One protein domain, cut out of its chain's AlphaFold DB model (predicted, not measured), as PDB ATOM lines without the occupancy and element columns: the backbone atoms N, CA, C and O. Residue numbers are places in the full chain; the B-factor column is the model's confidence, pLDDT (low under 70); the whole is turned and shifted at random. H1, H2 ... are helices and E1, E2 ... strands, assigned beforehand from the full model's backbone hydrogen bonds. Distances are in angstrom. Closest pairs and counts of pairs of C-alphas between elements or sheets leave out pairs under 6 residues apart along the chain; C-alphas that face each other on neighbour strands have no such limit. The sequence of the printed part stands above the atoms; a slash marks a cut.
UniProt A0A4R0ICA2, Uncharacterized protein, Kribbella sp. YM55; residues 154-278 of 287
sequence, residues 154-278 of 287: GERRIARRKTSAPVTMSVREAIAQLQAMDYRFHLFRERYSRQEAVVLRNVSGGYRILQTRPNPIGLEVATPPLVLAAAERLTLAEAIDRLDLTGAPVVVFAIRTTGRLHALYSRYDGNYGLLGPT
ATOM      1  N   GLY A 154     -15.786  14.748  27.159       84.69
ATOM      2  CA  GLY A 154     -15.854  15.283  25.790       84.69
ATOM      3  C   GLY A 154     -16.092  14.247  24.682       84.69
ATOM      4  O   GLY A 154     -16.429  14.620  23.563       84.69
ATOM      5  N   GLU A 155     -15.950  12.955  24.980       89.75
ATOM      6  CA  GLU A 155     -16.171  11.856  24.030       89.75
ATOM      7  C   GLU A 155     -17.555  11.206  24.198       89.75
ATOM      8  O   GLU A 155     -17.994  10.412  23.362       89.75
ATOM      9  N   ARG A 156     -18.264  11.529  25.288       91.31
ATOM     10  CA  ARG A 156     -19.551  10.914  25.624       91.31
ATOM     11  C   ARG A 156     -20.661  11.488  24.756       91.31
ATOM     12  O   ARG A 156     -20.794  12.694  24.570       91.31
ATOM     13  N   ARG A 157     -21.564  10.617  24.314       93.25
ATOM     14  CA  ARG A 157     -22.813  11.010  23.645       93.25
ATOM     15  C   ARG A 157     -24.011  10.275  24.218       93.25
ATOM     16  O   ARG A 157     -23.886   9.220  24.838       93.25
ATOM     17  N   ILE A 158     -25.211  10.785  23.949       96.12
ATOM     18  CA  ILE A 158     -26.447  10.034  24.203       96.12
ATOM     19  C   ILE A 158     -26.580   8.950  23.128       96.12
ATOM     20  O   ILE A 158     -27.235   9.143  22.105       96.12
ATOM     21  N   ALA A 159     -25.955   7.799  23.370       94.94
ATOM     22  CA  ALA A 159     -25.981   6.647  22.473       94.94
ATOM     23  C   ALA A 159     -27.351   5.951  22.445       94.94
ATOM     24  O   ALA A 159     -27.661   5.214  21.510       94.94
ATOM     25  N   ARG A 160     -28.193   6.164  23.468       94.94
ATOM     26  CA  ARG A 160     -29.536   5.575  23.501       94.94
ATOM     27  C   ARG A 160     -30.577   6.492  24.116       94.94
ATOM     28  O   ARG A 160     -30.403   6.994  25.221       94.94
ATOM     29  N   ARG A 161     -31.728   6.588  23.451       96.12
ATOM     30  CA  ARG A 161     -32.952   7.184  23.996       96.12
ATOM     31  C   ARG A 161     -34.000   6.089  24.161       96.12
ATOM     32  O   ARG A 161     -34.250   5.327  23.230       96.12
ATOM     33  N   LYS A 162     -34.572   5.973  25.357       93.06
ATOM     34  CA  LYS A 162     -35.657   5.041  25.669       93.06
ATOM     35  C   LYS A 162     -36.865   5.835  26.144       93.06
ATOM     36  O   LYS A 162     -36.754   6.663  27.044       93.06
ATOM     37  N   THR A 163     -38.014   5.537  25.563       91.06
ATOM     38  CA  THR A 163     -39.316   5.968  26.065       91.06
ATOM     39  C   THR A 163     -39.924   4.861  26.926       91.06
ATOM     40  O   THR A 163     -39.663   3.672  26.720       91.06
ATOM     41  N   SER A 164     -40.688   5.246  27.941       85.25
ATOM     42  CA  SER A 164     -41.369   4.318  28.843       85.25
ATOM     43  C   SER A 164     -42.765   4.828  29.161       85.25
ATOM     44  O   SER A 164     -42.916   5.985  29.532       85.25
ATOM     45  N   ALA A 165     -43.771   3.962  29.084       89.38
ATOM     46  CA  ALA A 165     -45.069   4.210  29.700       89.38
ATOM     47  C   ALA A 165     -44.993   3.671  31.139       89.38
ATOM     48  O   ALA A 165     -44.959   2.449  31.308       89.38
ATOM     49  N   PRO A 166     -44.859   4.522  32.175       89.81
ATOM     50  CA  PRO A 166     -44.610   4.038  33.527       89.81
ATOM     51  C   PRO A 166     -45.808   3.237  34.039       89.81
ATOM     52  O   PRO A 166     -46.940   3.723  34.047       89.81
ATOM     53  N   VAL A 167     -45.556   2.000  34.464       92.88
ATOM     54  CA  VAL A 167     -46.594   1.118  35.005       92.88
ATOM     55  C   VAL A 167     -47.020   1.630  36.381       92.88
ATOM     56  O   VAL A 167     -46.190   2.108  37.158       92.88
ATOM     57  N   THR A 168     -48.321   1.551  36.674       95.69
ATOM     58  CA  THR A 168     -48.855   1.940  37.986       95.69
ATOM     59  C   THR A 168     -48.529   0.867  39.015       95.69
ATOM     60  O   THR A 168     -48.962  -0.271  38.860       95.69
ATOM     61  N   MET A 169     -47.786   1.225  40.062       95.06
ATOM     62  CA  MET A 169     -47.408   0.312  41.143       95.06
ATOM     63  C   MET A 169     -47.064   1.078  42.425       95.06
ATOM     64  O   MET A 169     -46.830   2.287  42.409       95.06
ATOM     65  N   SER A 170     -47.066   0.379  43.554       93.88
ATOM     66  CA  SER A 170     -46.591   0.911  44.835       93.88
ATOM     67  C   SER A 170     -45.066   1.057  44.843       93.88
ATOM     68  O   SER A 170     -44.357   0.408  44.072       93.88
ATOM     69  N   VAL A 171     -44.541   1.857  45.772       93.06
ATOM     70  CA  VAL A 171     -43.087   2.004  45.966       93.06
ATOM     71  C   VAL A 171     -42.415   0.665  46.280       93.06
ATOM     72  O   VAL A 171     -41.359   0.361  45.729       93.06
ATOM     73  N   ARG A 172     -43.052  -0.177  47.102       91.88
ATOM     74  CA  ARG A 172     -42.563  -1.526  47.426       91.88
ATOM     75  C   ARG A 172     -42.430  -2.403  46.177       91.88
ATOM     76  O   ARG A 172     -41.409  -3.063  46.001       91.88
ATOM     77  N   GLU A 173     -43.435  -2.395  45.301       93.38
ATOM     78  CA  GLU A 173     -43.402  -3.128  44.026       93.38
ATOM     79  C   GLU A 173     -42.315  -2.577  43.092       93.38
ATOM     80  O   GLU A 173     -41.572  -3.353  42.493       93.38
ATOM     81  N   ALA A 174     -42.150  -1.252  43.026       94.31
ATOM     82  CA  ALA A 174     -41.095  -0.621  42.235       94.31
ATOM     83  C   ALA A 174     -39.688  -0.998  42.725       94.31
ATOM     84  O   ALA A 174     -38.797  -1.231  41.907       94.31
ATOM     85  N   ILE A 175     -39.481  -1.101  44.044       92.50
ATOM     86  CA  ILE A 175     -38.221  -1.569  44.641       92.50
ATOM     87  C   ILE A 175     -37.978  -3.042  44.308       92.50
ATOM     88  O   ILE A 175     -36.878  -3.384  43.878       92.50
ATOM     89  N   ALA A 176     -38.993  -3.900  44.432       91.00
ATOM     90  CA  ALA A 176     -38.875  -5.309  44.059       91.00
ATOM     91  C   ALA A 176     -38.522  -5.468  42.567       91.00
ATOM     92  O   ALA A 176     -37.618  -6.227  42.218       91.00
ATOM     93  N   GLN A 177     -39.155  -4.683  41.689       93.25
ATOM     94  CA  GLN A 177     -38.851  -4.656  40.257       93.25
ATOM     95  C   GLN A 177     -37.423  -4.159  39.982       93.25
ATOM     96  O   GLN A 177     -36.705  -4.738  39.167       93.25
ATOM     97  N   LEU A 178     -36.996  -3.092  40.661       93.38
ATOM     98  CA  LEU A 178     -35.637  -2.554  40.590       93.38
ATOM     99  C   LEU A 178     -34.593  -3.599  41.021       93.38
ATOM    100  O   LEU A 178     -33.515  -3.685  40.426       93.38
ATOM    101  N   GLN A 179     -34.911  -4.378  42.056       91.81
ATOM    102  CA  GLN A 179     -34.094  -5.476  42.561       91.81
ATOM    103  C   GLN A 179     -33.982  -6.612  41.559       91.81
ATOM    104  O   GLN A 179     -32.873  -6.852  41.082       91.81
ATOM    105  N   ALA A 180     -35.114  -7.209  41.191       92.88
ATOM    106  CA  ALA A 180     -35.171  -8.361  40.302       92.88
ATOM    107  C   ALA A 180     -34.574  -8.071  38.919       92.88
ATOM    108  O   ALA A 180     -33.955  -8.939  38.320       92.88
ATOM    109  N   MET A 181     -34.716  -6.846  38.406       94.25
ATOM    110  CA  MET A 181     -34.181  -6.484  37.089       94.25
ATOM    111  C   MET A 181     -32.729  -5.988  37.108       94.25
ATOM    112  O   MET A 181     -32.244  -5.515  36.080       94.25
ATOM    113  N   ASP A 182     -32.045  -6.050  38.254       93.50
ATOM    114  CA  ASP A 182     -30.685  -5.524  38.444       93.50
ATOM    115  C   ASP A 182     -30.528  -4.056  38.013       93.50
ATOM    116  O   ASP A 182     -29.504  -3.613  37.489       93.50
ATOM    117  N   TYR A 183     -31.592  -3.275  38.195       92.88
ATOM    118  CA  TYR A 183     -31.616  -1.874  37.810       92.88
ATOM    119  C   TYR A 183     -31.026  -0.986  38.908       92.88
ATOM    120  O   TYR A 183     -31.097  -1.271  40.107       92.88
ATOM    121  N   ARG A 184     -30.455   0.142  38.477       90.75
ATOM    122  CA  ARG A 184     -30.012   1.237  39.357       90.75
ATOM    123  C   ARG A 184     -31.126   2.210  39.697       90.75
ATOM    124  O   ARG A 184     -31.151   2.760  40.794       90.75
ATOM    125  N   PHE A 185     -32.034   2.396  38.746       94.25
ATOM    126  CA  PHE A 185     -33.218   3.219  38.889       94.25
ATOM    127  C   PHE A 185     -34.406   2.594  38.154       94.25
ATOM    128  O   PHE A 185     -34.228   1.831  37.202       94.25
ATOM    129  N   HIS A 186     -35.620   2.922  38.583       94.56
ATOM    130  CA  HIS A 186     -36.847   2.466  37.941       94.56
ATOM    131  C   HIS A 186     -37.874   3.598  37.914       94.56
ATOM    132  O   HIS A 186     -38.191   4.170  38.954       94.56
ATOM    133  N   LEU A 187     -38.361   3.927  36.715       95.00
ATOM    134  CA  LEU A 187     -39.436   4.892  36.494       95.00
ATOM    135  C   LEU A 187     -40.777   4.158  36.541       95.00
ATOM    136  O   LEU A 187     -40.997   3.223  35.769       95.00
ATOM    137  N   PHE A 188     -41.673   4.619  37.403       94.75
ATOM    138  CA  PHE A 188     -43.004   4.055  37.590       94.75
ATOM    139  C   PHE A 188     -44.012   5.172  37.868       94.75
ATOM    140  O   PHE A 188     -43.646   6.328  38.088       94.75
ATOM    141  N   ARG A 189     -45.299   4.831  37.831       94.38
ATOM    142  CA  ARG A 189     -46.357   5.710  38.325       94.38
ATOM    143  C   ARG A 189     -46.754   5.224  39.707       94.38
ATOM    144  O   ARG A 189     -47.213   4.093  39.849       94.38
ATOM    145  N   GLU A 190     -46.555   6.054  40.717       93.88
ATOM    146  CA  GLU A 190     -46.882   5.690  42.089       93.88
ATOM    147  C   GLU A 190     -48.413   5.565  42.219       93.88
ATOM    148  O   GLU A 190     -49.176   6.403  41.726       93.88
ATOM    149  N   ARG A 191     -48.862   4.448  42.800       94.75
ATOM    150  CA  ARG A 191     -50.261   4.007  42.813       94.75
ATOM    151  C   ARG A 191     -51.198   5.003  43.494       94.75
ATOM    152  O   ARG A 191     -52.291   5.227  42.971       94.75
ATOM    153  N   TYR A 192     -50.791   5.564  44.628       91.50
ATOM    154  CA  TYR A 192     -51.661   6.332  45.516       91.50
ATOM    155  C   TYR A 192     -51.619   7.840  45.228       91.50
ATOM    156  O   TYR A 192     -52.652   8.454  44.984       91.50
ATOM    157  N   SER A 193     -50.428   8.428  45.160       90.88
ATOM    158  CA  SER A 193     -50.172   9.810  44.738       90.88
ATOM    159  C   SER A 193     -50.440  10.046  43.248       90.88
ATOM    160  O   SER A 193     -50.573  11.194  42.822       90.88
ATOM    161  N   ARG A 194     -50.512   8.975  42.438       91.94
ATOM    162  CA  ARG A 194     -50.766   8.993  40.982       91.94
ATOM    163  C   ARG A 194     -49.705   9.736  40.166       91.94
ATOM    164  O   ARG A 194     -49.908   9.920  38.957       91.94
ATOM    165  N   GLN A 195     -48.596  10.132  40.788       91.75
ATOM    166  CA  GLN A 195     -47.495  10.854  40.158       91.75
ATOM    167  C   GLN A 195     -46.484   9.899  39.522       91.75
ATOM    168  O   GLN A 195     -46.309   8.763  39.961       91.75
ATOM    169  N   GLU A 196     -45.786  10.371  38.491       93.00
ATOM    170  CA  GLU A 196     -44.556   9.711  38.052       93.00
ATOM    171  C   GLU A 196     -43.505   9.841  39.156       93.00
ATOM    172  O   GLU A 196     -43.342  10.905  39.757       93.00
ATOM    173  N   ALA A 197     -42.793   8.751  39.408       94.19
ATOM    174  CA  ALA A 197     -41.724   8.695  40.382       94.19
ATOM    175  C   ALA A 197     -40.572   7.852  39.836       94.19
ATOM    176  O   ALA A 197     -40.770   6.897  39.080       94.19
ATOM    177  N   VAL A 198     -39.354   8.191  40.247       95.44
ATOM    178  CA  VAL A 198     -38.178   7.354  40.017       95.44
ATOM    179  C   VAL A 198     -37.654   6.875  41.357       95.44
ATOM    180  O   VAL A 198     -37.328   7.688  42.219       95.44
ATOM    181  N   VAL A 199     -37.547   5.558  41.519       94.44
ATOM    182  CA  VAL A 199     -36.808   4.956  42.630       94.44
ATOM    183  C   VAL A 199     -35.369   4.707  42.211       94.44
ATOM    184  O   VAL A 199     -35.124   4.230  41.104       94.44
ATOM    185  N   LEU A 200     -34.424   5.028  43.089       93.00
ATOM    186  CA  LEU A 200     -32.984   4.847  42.914       93.00
ATOM    187  C   LEU A 200     -32.404   4.105  44.107       93.00
ATOM    188  O   LEU A 200     -32.865   4.288  45.233       93.00
ATOM    189  N   ARG A 201     -31.345   3.332  43.876       89.75
ATOM    190  CA  ARG A 201     -30.518   2.801  44.969       89.75
ATOM    191  C   ARG A 201     -29.677   3.921  45.568       89.75
ATOM    192  O   ARG A 201     -29.032   4.663  44.832       89.75
ATOM    193  N   ASN A 202     -29.662   4.013  46.888       80.81
ATOM    194  CA  ASN A 202     -28.707   4.835  47.613       80.81
ATOM    195  C   ASN A 202     -27.399   4.048  47.808       80.81
ATOM    196  O   ASN A 202     -27.411   2.822  47.932       80.81
ATOM    197  N   VAL A 203     -26.268   4.747  47.857       70.81
ATOM    198  CA  VAL A 203     -24.952   4.158  48.160       70.81
ATOM    199  C   VAL A 203     -24.917   3.512  49.548       70.81
ATOM    200  O   VAL A 203     -24.268   2.487  49.712       70.81
ATOM    201  N   SER A 204     -25.695   4.019  50.509       72.62
ATOM    202  CA  SER A 204     -25.810   3.468  51.869       72.62
ATOM    203  C   SER A 204     -26.752   2.259  52.004       72.62
ATOM    204  O   SER A 204     -27.077   1.856  53.117       72.62
ATOM    205  N   GLY A 205     -27.244   1.690  50.897       74.44
ATOM    206  CA  GLY A 205     -28.140   0.523  50.912       74.44
ATOM    207  C   GLY A 205     -29.634   0.846  51.047       74.44
ATOM    208  O   GLY A 205     -30.462  -0.052  50.907       74.44
ATOM    209  N   GLY A 206     -29.996   2.117  51.251       87.00
ATOM    210  CA  GLY A 206     -31.381   2.595  51.170       87.00
ATOM    211  C   GLY A 206     -31.852   2.890  49.746       87.00
ATOM    212  O   GLY A 206     -31.169   2.599  48.762       87.00
ATOM    213  N   TYR A 207     -33.012   3.531  49.633       91.25
ATOM    214  CA  TYR A 207     -33.565   3.977  48.357       91.25
ATOM    215  C   TYR A 207     -33.933   5.457  48.400       91.25
ATOM    216  O   TYR A 207     -34.307   6.004  49.436       91.25
ATOM    217  N   ARG A 208     -33.841   6.116  47.247       92.56
ATOM    218  CA  ARG A 208     -34.300   7.494  47.060       92.56
ATOM    219  C   ARG A 208     -35.454   7.510  46.072       92.56
ATOM    220  O   ARG A 208     -35.349   6.906  45.006       92.56
ATOM    221  N   ILE A 209     -36.528   8.206  46.421       94.12
ATOM    222  CA  ILE A 209     -37.684   8.446  45.561       94.12
ATOM    223  C   ILE A 209     -37.635   9.891  45.090       94.12
ATOM    224  O   ILE A 209     -37.576  10.818  45.899       94.12
ATOM    225  N   LEU A 210     -37.656  10.075  43.775       95.06
ATOM    226  CA  LEU A 210     -37.711  11.381  43.137       95.06
ATOM    227  C   LEU A 210     -39.036  11.566  42.415       95.06
ATOM    228  O   LEU A 210     -39.411  10.753  41.572       95.06
ATOM    229  N   GLN A 211     -39.715  12.657  42.749       94.56
ATOM    230  CA  GLN A 211     -40.975  13.089  42.149       94.56
ATOM    231  C   GLN A 211     -40.857  14.550  41.720       94.56
ATOM    232  O   GLN A 211     -40.111  15.316  42.326       94.56
ATOM    233  N   THR A 212     -41.620  14.977  40.712       93.44
ATOM    234  CA  THR A 212     -41.679  16.406  40.351       93.44
ATOM    235  C   THR A 212     -42.249  17.244  41.501       93.44
ATOM    236  O   THR A 212     -41.786  18.355  41.743       93.44
ATOM    237  N   ARG A 213     -43.243  16.709  42.223       92.44
ATOM    238  CA  ARG A 213     -43.779  17.290  43.459       92.44
ATOM    239  C   ARG A 213     -43.795  16.216  44.549       92.44
ATOM    240  O   ARG A 213     -44.656  15.338  44.478       92.44
ATOM    241  N   PRO A 214     -42.865  16.259  45.518       92.31
ATOM    242  CA  PRO A 214     -42.807  15.289  46.605       92.31
ATOM    243  C   PRO A 214     -44.161  15.106  47.281       92.31
ATOM    244  O   PRO A 214     -44.779  16.073  47.719       92.31
ATOM    245  N   ASN A 215     -44.616  13.862  47.345       90.94
ATOM    246  CA  ASN A 215     -45.838  13.465  48.009       90.94
ATOM    247  C   ASN A 215     -45.575  12.176  48.811       90.94
ATOM    248  O   ASN A 215     -45.265  11.152  48.198       90.94
ATOM    249  N   PRO A 216     -45.686  12.213  50.153       88.62
ATOM    250  CA  PRO A 216     -45.415  11.065  51.018       88.62
ATOM    251  C   PRO A 216     -46.474   9.954  50.925       88.62
ATOM    252  O   PRO A 216     -46.229   8.841  51.389       88.62
ATOM    253  N   ILE A 217     -47.640  10.221  50.325       85.50
ATOM    254  CA  ILE A 217     -48.735   9.251  50.230       85.50
ATOM    255  C   ILE A 217     -48.241   7.966  49.550       85.50
ATOM    256  O   ILE A 217     -47.736   7.989  48.428       85.50
ATOM    257  N   GLY A 218     -48.427   6.833  50.232       74.12
ATOM    258  CA  GLY A 218     -48.042   5.510  49.736       74.12
ATOM    259  C   GLY A 218     -46.593   5.097  50.020       74.12
ATOM    260  O   GLY A 218     -46.244   3.946  49.748       74.12
ATOM    261  N   LEU A 219     -45.756   5.981  50.584       77.25
ATOM    262  CA  LEU A 219     -44.378   5.640  50.970       77.25
ATOM    263  C   LEU A 219     -44.288   4.885  52.301       77.25
ATOM    264  O   LEU A 219     -43.391   4.063  52.459       77.25
ATOM    265  N   GLU A 220     -45.232   5.102  53.216       65.81
ATOM    266  CA  GLU A 220     -45.262   4.487  54.557       65.81
ATOM    267  C   GLU A 220     -45.368   2.948  54.525       65.81
ATOM    268  O   GLU A 220     -45.041   2.266  55.490       65.81
ATOM    269  N   VAL A 221     -45.778   2.381  53.386       60.31
ATOM    270  CA  VAL A 221     -45.976   0.935  53.175       60.31
ATOM    271  C   VAL A 221     -44.685   0.228  52.713       60.31
ATOM    272  O   VAL A 221     -44.682  -0.973  52.437       60.31
ATOM    273  N   ALA A 222     -43.567   0.947  52.582       61.53
ATOM    274  CA  ALA A 222     -42.314   0.395  52.077       61.53
ATOM    275  C   ALA A 222     -41.257   0.251  53.188       61.53
ATOM    276  O   ALA A 222     -40.927   1.197  53.890       61.53
ATOM    277  N   THR A 223     -40.711  -0.962  53.322       64.44
ATOM    278  CA  THR A 223     -39.799  -1.381  54.406       64.44
ATOM    279  C   THR A 223     -38.307  -1.429  54.003       64.44
ATOM    280  O   THR A 223     -37.641  -2.449  54.168       64.44
ATOM    281  N   PRO A 224     -37.768  -0.377  53.369       70.44
ATOM    282  CA  PRO A 224     -36.355  -0.006  53.522       70.44
ATOM    283  C   PRO A 224     -36.186   1.485  53.879       70.44
ATOM    284  O   PRO A 224     -37.138   2.252  53.744       70.44
ATOM    285  N   PRO A 225     -34.985   1.946  54.285       76.88
ATOM    286  CA  PRO A 225     -34.756   3.374  54.484       76.88
ATOM    287  C   PRO A 225     -34.989   4.132  53.171       76.88
ATOM    288  O   PRO A 225     -34.349   3.847  52.153       76.88
ATOM    289  N   LEU A 226     -35.931   5.078  53.200       85.19
ATOM    290  CA  LEU A 226     -36.420   5.820  52.042       85.19
ATOM    291  C   LEU A 226     -36.212   7.317  52.221       85.19
ATOM    292  O   LEU A 226     -36.616   7.895  53.225       85.19
ATOM    293  N   VAL A 227     -35.637   7.953  51.204       90.69
ATOM    294  CA  VAL A 227     -35.530   9.413  51.123       90.69
ATOM    295  C   VAL A 227     -36.412   9.905  49.985       90.69
ATOM    296  O   VAL A 227     -36.142   9.611  48.820       90.69
ATOM    297  N   LEU A 228     -37.453  10.668  50.308       92.50
ATOM    298  CA  LEU A 228     -38.282  11.356  49.323       92.50
ATOM    299  C   LEU A 228     -37.702  12.743  49.035       92.50
ATOM    300  O   LEU A 228     -37.419  13.501  49.958       92.50
ATOM    301  N   ALA A 229     -37.536  13.090  47.760       93.56
ATOM    302  CA  ALA A 229     -37.061  14.412  47.362       93.56
ATOM    303  C   ALA A 229     -37.681  14.879  46.038       93.56
ATOM    304  O   ALA A 229     -38.170  14.084  45.231       93.56
ATOM    305  N   ALA A 230     -37.644  16.194  45.814       95.00
ATOM    306  CA  ALA A 230     -38.048  16.779  44.542       95.00
ATOM    307  C   ALA A 230     -36.985  16.497  43.474       95.00
ATOM    308  O   ALA A 230     -35.784  16.587  43.741       95.00
ATOM    309  N   ALA A 231     -37.424  16.173  42.260       95.56
ATOM    310  CA  ALA A 231     -36.555  16.163  41.095       95.56
ATOM    311  C   ALA A 231     -36.245  17.605  40.677       95.56
ATOM    312  O   ALA A 231     -37.147  18.429  40.520       95.56
ATOM    313  N   GLU A 232     -34.965  17.896  40.475       96.00
ATOM    314  CA  GLU A 232     -34.514  19.213  40.037       96.00
ATOM    315  C   GLU A 232     -35.029  19.535  38.627       96.00
ATOM    316  O   GLU A 232     -35.194  18.637  37.795       96.00
ATOM    317  N   ARG A 233     -35.302  20.815  38.343       96.94
ATOM    318  CA  ARG A 233     -35.773  21.255  37.023       96.94
ATOM    319  C   ARG A 233     -34.605  21.678  36.141       96.94
ATOM    320  O   ARG A 233     -34.156  22.822  36.211       96.94
ATOM    321  N   LEU A 234     -34.180  20.775  35.264       97.38
ATOM    322  CA  LEU A 234     -33.013  20.954  34.399       97.38
ATOM    323  C   LEU A 234     -33.388  20.923  32.913       97.38
ATOM    324  O   LEU A 234     -34.403  20.351  32.498       97.38
ATOM    325  N   THR A 235     -32.562  21.560  32.096       96.81
ATOM    326  CA  THR A 235     -32.430  21.254  30.670       96.81
ATOM    327  C   THR A 235     -31.630  19.960  30.491       96.81
ATOM    328  O   THR A 235     -30.999  19.461  31.421       96.81
ATOM    329  N   LEU A 236     -31.647  19.393  29.282       95.31
ATOM    330  CA  LEU A 236     -30.827  18.215  28.993       95.31
ATOM    331  C   LEU A 236     -29.323  18.526  29.084       95.31
ATOM    332  O   LEU A 236     -28.580  17.671  29.547       95.31
ATOM    333  N   ALA A 237     -28.898  19.725  28.675       95.56
ATOM    334  CA  ALA A 237     -27.502  20.154  28.756       95.56
ATOM    335  C   ALA A 237     -27.029  20.230  30.215       95.56
ATOM    336  O   ALA A 237     -26.077  19.554  30.577       95.56
ATOM    337  N   GLU A 238     -27.785  20.903  31.087       97.06
ATOM    338  CA  GLU A 238     -27.448  20.983  32.518       97.06
ATOM    339  C   GLU A 238     -27.416  19.599  33.191       97.06
ATOM    340  O   GLU A 238     -26.617  19.354  34.091       97.06
ATOM    341  N   ALA A 239     -28.278  18.668  32.763       96.31
ATOM    342  CA  ALA A 239     -28.249  17.297  33.265       96.31
ATOM    343  C   ALA A 239     -26.992  16.526  32.814       96.31
ATOM    344  O   ALA A 239     -26.489  15.708  33.587       96.31
ATOM    345  N   ILE A 240     -26.497  16.782  31.596       95.50
ATOM    346  CA  ILE A 240     -25.224  16.242  31.091       95.50
ATOM    347  C   ILE A 240     -24.071  16.811  31.914       95.50
ATOM    348  O   ILE A 240     -23.351  16.026  32.529       95.50
ATOM    349  N   ASP A 241     -23.988  18.139  32.042       95.00
ATOM    350  CA  ASP A 241     -22.946  18.815  32.823       95.00
ATOM    351  C   ASP A 241     -22.907  18.283  34.260       95.00
ATOM    352  O   ASP A 241     -21.851  17.986  34.817       95.00
ATOM    353  N   ARG A 242     -24.081  18.083  34.872       94.44
ATOM    354  CA  ARG A 242     -24.181  17.540  36.228       94.44
ATOM    355  C   ARG A 242     -23.626  16.124  36.328       94.44
ATOM    356  O   ARG A 242     -22.967  15.799  37.319       94.44
ATOM    357  N   LEU A 243     -23.926  15.270  35.355       91.56
ATOM    358  CA  LEU A 243     -23.455  13.888  35.357       91.56
ATOM    359  C   LEU A 243     -21.949  13.817  35.056       91.56
ATOM    360  O   LEU A 243     -21.249  13.044  35.708       91.56
ATOM    361  N   ASP A 244     -21.444  14.687  34.177       92.50
ATOM    362  CA  ASP A 244     -20.012  14.853  33.905       92.50
ATOM    363  C   ASP A 244     -19.235  15.303  35.148       92.50
ATOM    364  O   ASP A 244     -18.225  14.689  35.488       92.50
ATOM    365  N   LEU A 245     -19.736  16.319  35.859       91.25
ATOM    366  CA  LEU A 245     -19.087  16.886  37.047       91.25
ATOM    367  C   LEU A 245     -19.097  15.941  38.253       91.25
ATOM    368  O   LEU A 245     -18.159  15.935  39.043       91.25
ATOM    369  N   THR A 246     -20.179  15.184  38.440       87.56
ATOM    370  CA  THR A 246     -20.349  14.342  39.638       87.56
ATOM    371  C   THR A 246     -19.877  12.906  39.445       87.56
ATOM    372  O   THR A 246     -19.688  12.197  40.431       87.56
ATOM    373  N   GLY A 247     -19.762  12.437  38.196       82.69
ATOM    374  CA  GLY A 247     -19.536  11.022  37.893       82.69
ATOM    375  C   GLY A 247     -20.659  10.101  38.391       82.69
ATOM    376  O   GLY A 247     -20.475   8.885  38.471       82.69
ATOM    377  N   ALA A 248     -21.819  10.658  38.763       86.69
ATOM    378  CA  ALA A 248     -22.933   9.877  39.273       86.69
ATOM    379  C   ALA A 248     -23.429   8.892  38.197       86.69
ATOM    380  O   ALA A 248     -23.493   9.233  37.018       86.69
ATOM    381  N   PRO A 249     -23.867   7.676  38.568       87.06
ATOM    382  CA  PRO A 249     -24.345   6.697  37.590       87.06
ATOM    383  C   PRO A 249     -25.654   7.115  36.901       87.06
ATOM    384  O   PRO A 249     -26.037   6.532  35.885       87.06
ATOM    385  N   VAL A 250     -26.397   8.049  37.501       93.25
ATOM    386  CA  VAL A 250     -27.686   8.532  37.013       93.25
ATOM    387  C   VAL A 250     -28.008   9.903  37.606       93.25
ATOM    388  O   VAL A 250     -27.835  10.130  38.802       93.25
ATOM    389  N   VAL A 251     -28.539  10.789  36.767       95.25
ATOM    390  CA  VAL A 251     -29.143  12.073  37.129       95.25
ATOM    391  C   VAL A 251     -30.613  12.021  36.728       95.25
ATOM    392  O   VAL A 251     -30.955  11.841  35.559       95.25
ATOM    393  N   VAL A 252     -31.494  12.167  37.714       96.62
ATOM    394  CA  VAL A 252     -32.943  12.252  37.507       96.62
ATOM    395  C   VAL A 252     -33.377  13.696  37.669       96.62
ATOM    396  O   VAL A 252     -33.040  14.339  38.660       96.62
ATOM    397  N   PHE A 253     -34.148  14.185  36.707       97.06
ATOM    398  CA  PHE A 253     -34.562  15.580  36.639       97.06
ATOM    399  C   PHE A 253     -35.938  15.699  35.986       97.06
ATOM    400  O   PHE A 253     -36.341  14.860  35.181       97.06
ATOM    401  N   ALA A 254     -36.671  16.753  36.317       96.44
ATOM    402  CA  ALA A 254     -37.851  17.162  35.573       96.44
ATOM    403  C   ALA A 254     -37.408  18.106  34.448       96.44
ATOM    404  O   ALA A 254     -36.825  19.157  34.714       96.44
ATOM    405  N   ILE A 255     -37.678  17.767  33.185       94.25
ATOM    406  CA  ILE A 255     -37.254  18.637  32.079       94.25
ATOM    407  C   ILE A 255     -38.009  19.972  32.146       94.25
ATOM    408  O   ILE A 255     -39.237  19.975  32.250       94.25
ATOM    409  N   ARG A 256     -37.305  21.114  32.108       94.38
ATOM    410  CA  ARG A 256     -37.902  22.444  32.380       94.38
ATOM    411  C   ARG A 256     -39.176  22.727  31.582       94.38
ATOM    412  O   ARG A 256     -40.164  23.167  32.170       94.38
ATOM    413  N   THR A 257     -39.152  22.406  30.290       90.12
ATOM    414  CA  THR A 257     -40.220  22.700  29.322       90.12
ATOM    415  C   THR A 257     -41.513  21.930  29.572       90.12
ATOM    416  O   THR A 257     -42.588  22.484  29.372       90.12
ATOM    417  N   THR A 258     -41.442  20.672  30.018       89.00
ATOM    418  CA  THR A 258     -42.639  19.819  30.182       89.00
ATOM    419  C   THR A 258     -42.929  19.438  31.632       89.00
ATOM    420  O   THR A 258     -44.015  18.955  31.937       89.00
ATOM    421  N   GLY A 259     -41.960  19.605  32.535       90.50
ATOM    422  CA  GLY A 259     -42.033  19.142  33.924       90.50
ATOM    423  C   GLY A 259     -42.025  17.617  34.089       90.50
ATOM    424  O   GLY A 259     -42.169  17.132  35.213       90.50
ATOM    425  N   ARG A 260     -41.867  16.854  32.997       90.94
ATOM    426  CA  ARG A 260     -41.853  15.385  33.005       90.94
ATOM    427  C   ARG A 260     -40.517  14.845  33.502       90.94
ATOM    428  O   ARG A 260     -39.460  15.356  33.117       90.94
ATOM    429  N   LEU A 261     -40.570  13.780  34.301       94.44
ATOM    430  CA  LEU A 261     -39.379  13.133  34.850       94.44
ATOM    431  C   LEU A 261     -38.584  12.408  33.769       94.44
ATOM    432  O   LEU A 261     -39.124  11.599  33.025       94.44
ATOM    433  N   HIS A 262     -37.288  12.671  33.733       95.56
ATOM    434  CA  HIS A 262     -36.309  12.005  32.892       95.56
ATOM    435  C   HIS A 262     -35.171  11.473  33.762       95.56
ATOM    436  O   HIS A 262     -34.916  11.977  34.856       95.56
ATOM    437  N   ALA A 263     -34.474  10.461  33.259       96.31
ATOM    438  CA  ALA A 263     -33.251   9.948  33.853       96.31
ATOM    439  C   ALA A 263     -32.161   9.874  32.780       96.31
ATOM    440  O   ALA A 263     -32.283   9.108  31.821       96.31
ATOM    441  N   LEU A 264     -31.106  10.667  32.944       96.88
ATOM    442  CA  LEU A 264     -29.853  10.518  32.209       96.88
ATOM    443  C   LEU A 264     -28.971   9.548  32.993       96.88
ATOM    444  O   LEU A 264     -28.828   9.707  34.201       96.88
ATOM    445  N   TYR A 265     -28.413   8.528  32.353       95.12
ATOM    446  CA  TYR A 265     -27.674   7.481  33.053       95.12
ATOM    447  C   TYR A 265     -26.470   6.978  32.266       95.12
ATOM    448  O   TYR A 265     -26.483   6.937  31.032       95.12
ATOM    449  N   SER A 266     -25.458   6.530  33.002       93.25
ATOM    450  CA  SER A 266     -24.263   5.901  32.453       93.25
ATOM    451  C   SER A 266     -24.613   4.555  31.830       93.25
ATOM    452  O   SER A 266     -25.293   3.720  32.438       93.25
ATOM    453  N   ARG A 267     -24.154   4.325  30.604       93.31
ATOM    454  CA  ARG A 267     -24.265   3.038  29.917       93.31
ATOM    455  C   ARG A 267     -22.936   2.305  29.965       93.31
ATOM    456  O   ARG A 267     -21.884   2.891  30.161       93.31
ATOM    457  N   TYR A 268     -23.014   1.000  29.749       91.38
ATOM    458  CA  TYR A 268     -21.848   0.128  29.751       91.38
ATOM    459  C   TYR A 268     -20.907   0.342  28.564       91.38
ATOM    460  O   TYR A 268     -19.737   0.042  28.699       91.38
ATOM    461  N   ASP A 269     -21.387   0.909  27.456       91.19
ATOM    462  CA  ASP A 269     -20.572   1.324  26.301       91.19
ATOM    463  C   ASP A 269     -19.861   2.673  26.522       91.19
ATOM    464  O   ASP A 269     -19.539   3.367  25.563       91.19
ATOM    465  N   GLY A 270     -19.704   3.095  27.779       91.75
ATOM    466  CA  GLY A 270     -19.045   4.343  28.152       91.75
ATOM    467  C   GLY A 270     -19.801   5.630  27.826       91.75
ATOM    468  O   GLY A 270     -19.330   6.718  28.151       91.75
ATOM    469  N   ASN A 271     -20.986   5.511  27.227       93.75
ATOM    470  CA  ASN A 271     -21.819   6.616  26.772       93.75
ATOM    471  C   ASN A 271     -23.030   6.849  27.692       93.75
ATOM    472  O   ASN A 271     -23.197   6.212  28.735       93.75
ATOM    473  N   TYR A 272     -23.928   7.744  27.280       95.56
ATOM    474  CA  TYR A 272     -25.155   8.058  28.004       95.56
ATOM    475  C   TYR A 272     -26.407   7.424  27.418       95.56
ATOM    476  O   TYR A 272     -26.598   7.293  26.205       95.56
ATOM    477  N   GLY A 273     -27.298   7.036  28.322       96.06
ATOM    478  CA  GLY A 273     -28.672   6.685  28.033       96.06
ATOM    479  C   GLY A 273     -29.602   7.753  28.587       96.06
ATOM    480  O   GLY A 273     -29.398   8.245  29.690       96.06
ATOM    481  N   LEU A 274     -30.647   8.085  27.839       96.81
ATOM    482  CA  LEU A 274     -31.731   8.934  28.312       96.81
ATOM    483  C   LEU A 274     -33.012   8.106  28.385       96.81
ATOM    484  O   LEU A 274     -33.467   7.579  27.369       96.81
ATOM    485  N   LEU A 275     -33.592   8.001  29.578       95.69
ATOM    486  CA  LEU A 275     -34.947   7.505  29.783       95.69
ATOM    487  C   LEU A 275     -35.882   8.699  29.955       95.69
ATOM    488  O   LEU A 275     -35.680   9.525  30.842       95.69
ATOM    489  N   GLY A 276     -36.915   8.759  29.128       89.69
ATOM    490  CA  GLY A 276     -38.033   9.678  29.296       89.69
ATOM    491  C   GLY A 276     -39.354   8.920  29.263       89.69
ATOM    492  O   GLY A 276     -39.394   7.740  28.887       89.69
ATOM    493  N   PRO A 277     -40.454   9.571  29.640       80.88
ATOM    494  CA  PRO A 277     -41.754   8.984  29.450       80.88
ATOM    495  C   PRO A 277     -42.100   8.959  27.962       80.88
ATOM    496  O   PRO A 277     -41.605   9.769  27.175       80.88
ATOM    497  N   THR A 278     -42.968   8.036  27.563       79.69
ATOM    498  CA  THR A 278     -43.539   8.058  26.218       79.69
ATOM    499  C   THR A 278     -44.250   9.399  26.011       79.69
ATOM    500  O   THR A 278     -45.034   9.804  26.881       79.69
TER     501      THR A 278
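This is residues 154 to 278 of the 287 residues of an uncharacterized protein of Kribbella sp. YM55 (UniProt A0A4R0ICA2). Two strongly twisted sheets stand face to face as a sandwich, their strands crossed at 37 degrees, with one helix on the outside of each: H2 on the sheet of five strands and H1 on the sheet of four. The printed part has 125 residues with two named helices and nine named strands, in the order E1 H1 E2 E3 E4 E5 E6 H2 E7 E8 E9. Both sheets are mixed, ordered E1 E9 E8 E7 E6 and E2 E3 E4 E5, and the class is mixed, helices and strands. The whole is compact, with a radius of gyration of the C-alphas of 13.9 A and spans of 43 by 30 by 23 A.

In the larger sheet E7, residues 250 to 255, E8, residues 261 to 266, and E9, residues 272 to 277, form a meander, each strand the antiparallel neighbour of the one before; N 251 and O 264 are 2.8 A apart, N 273 and O 265 2.8 A. The edge strand E1, residues 158 to 164, is parallel to E9, with N 162 and O 274 2.8 A apart. The other edge strand, E6, residues 232 to 234, is parallel to E7, with N 254 and O 232 2.8 A apart. H2, residues 236 to 246, is on this sheet, its Leu 243 and Val 251 of E7 having C-alphas 6.2 A apart, the closest of the two elements. E6, H2 and E7 make a strand-helix-strand unit, two parallel neighbours joined through a helix, with a right-handed crossover. In the second sheet E2, residues 185 to 190, E3, residues 196 to 201, and E4, residues 207 to 211, form another meander; N 186 and O 199 are 2.9 A apart, N 200 and O 208 2.8 A. E5, residues 226 to 230, is parallel to E4, with N 227 and O 207 2.9 A apart, and runs on into E6 at 44 degrees. H1, residues 171 to 180, is on this sheet at a height of 8.4 A, over E2 and E3 and along the strands. Between the sheets, the closest C-alphas of E3 and E8 are those of Glu 196 and Leu 261, 7.0 A apart. H1 and H2 are apart. In both helices every O i to N i+4 pair is within hydrogen-bond range.

E1 begins at C-alpha 158 (-26.447, 10.034, 24.203) and is 16.6 A long; E3 measures 17.1 A, E8 16.9 A, H2 15.4 A and H1 14.2 A. E9, 16.7 A, ends at C-alpha 277 (-41.754, 8.984, 29.450).

The C-alphas of Gly 154 and Val 221, the two farthest apart, are 43.2 A from each other. The printed part has no cut. The link from E4 to E5, residues 212 to 225, is long. Mean pLDDT of the printed part is 90.6; residues 220 to 223 are under 70.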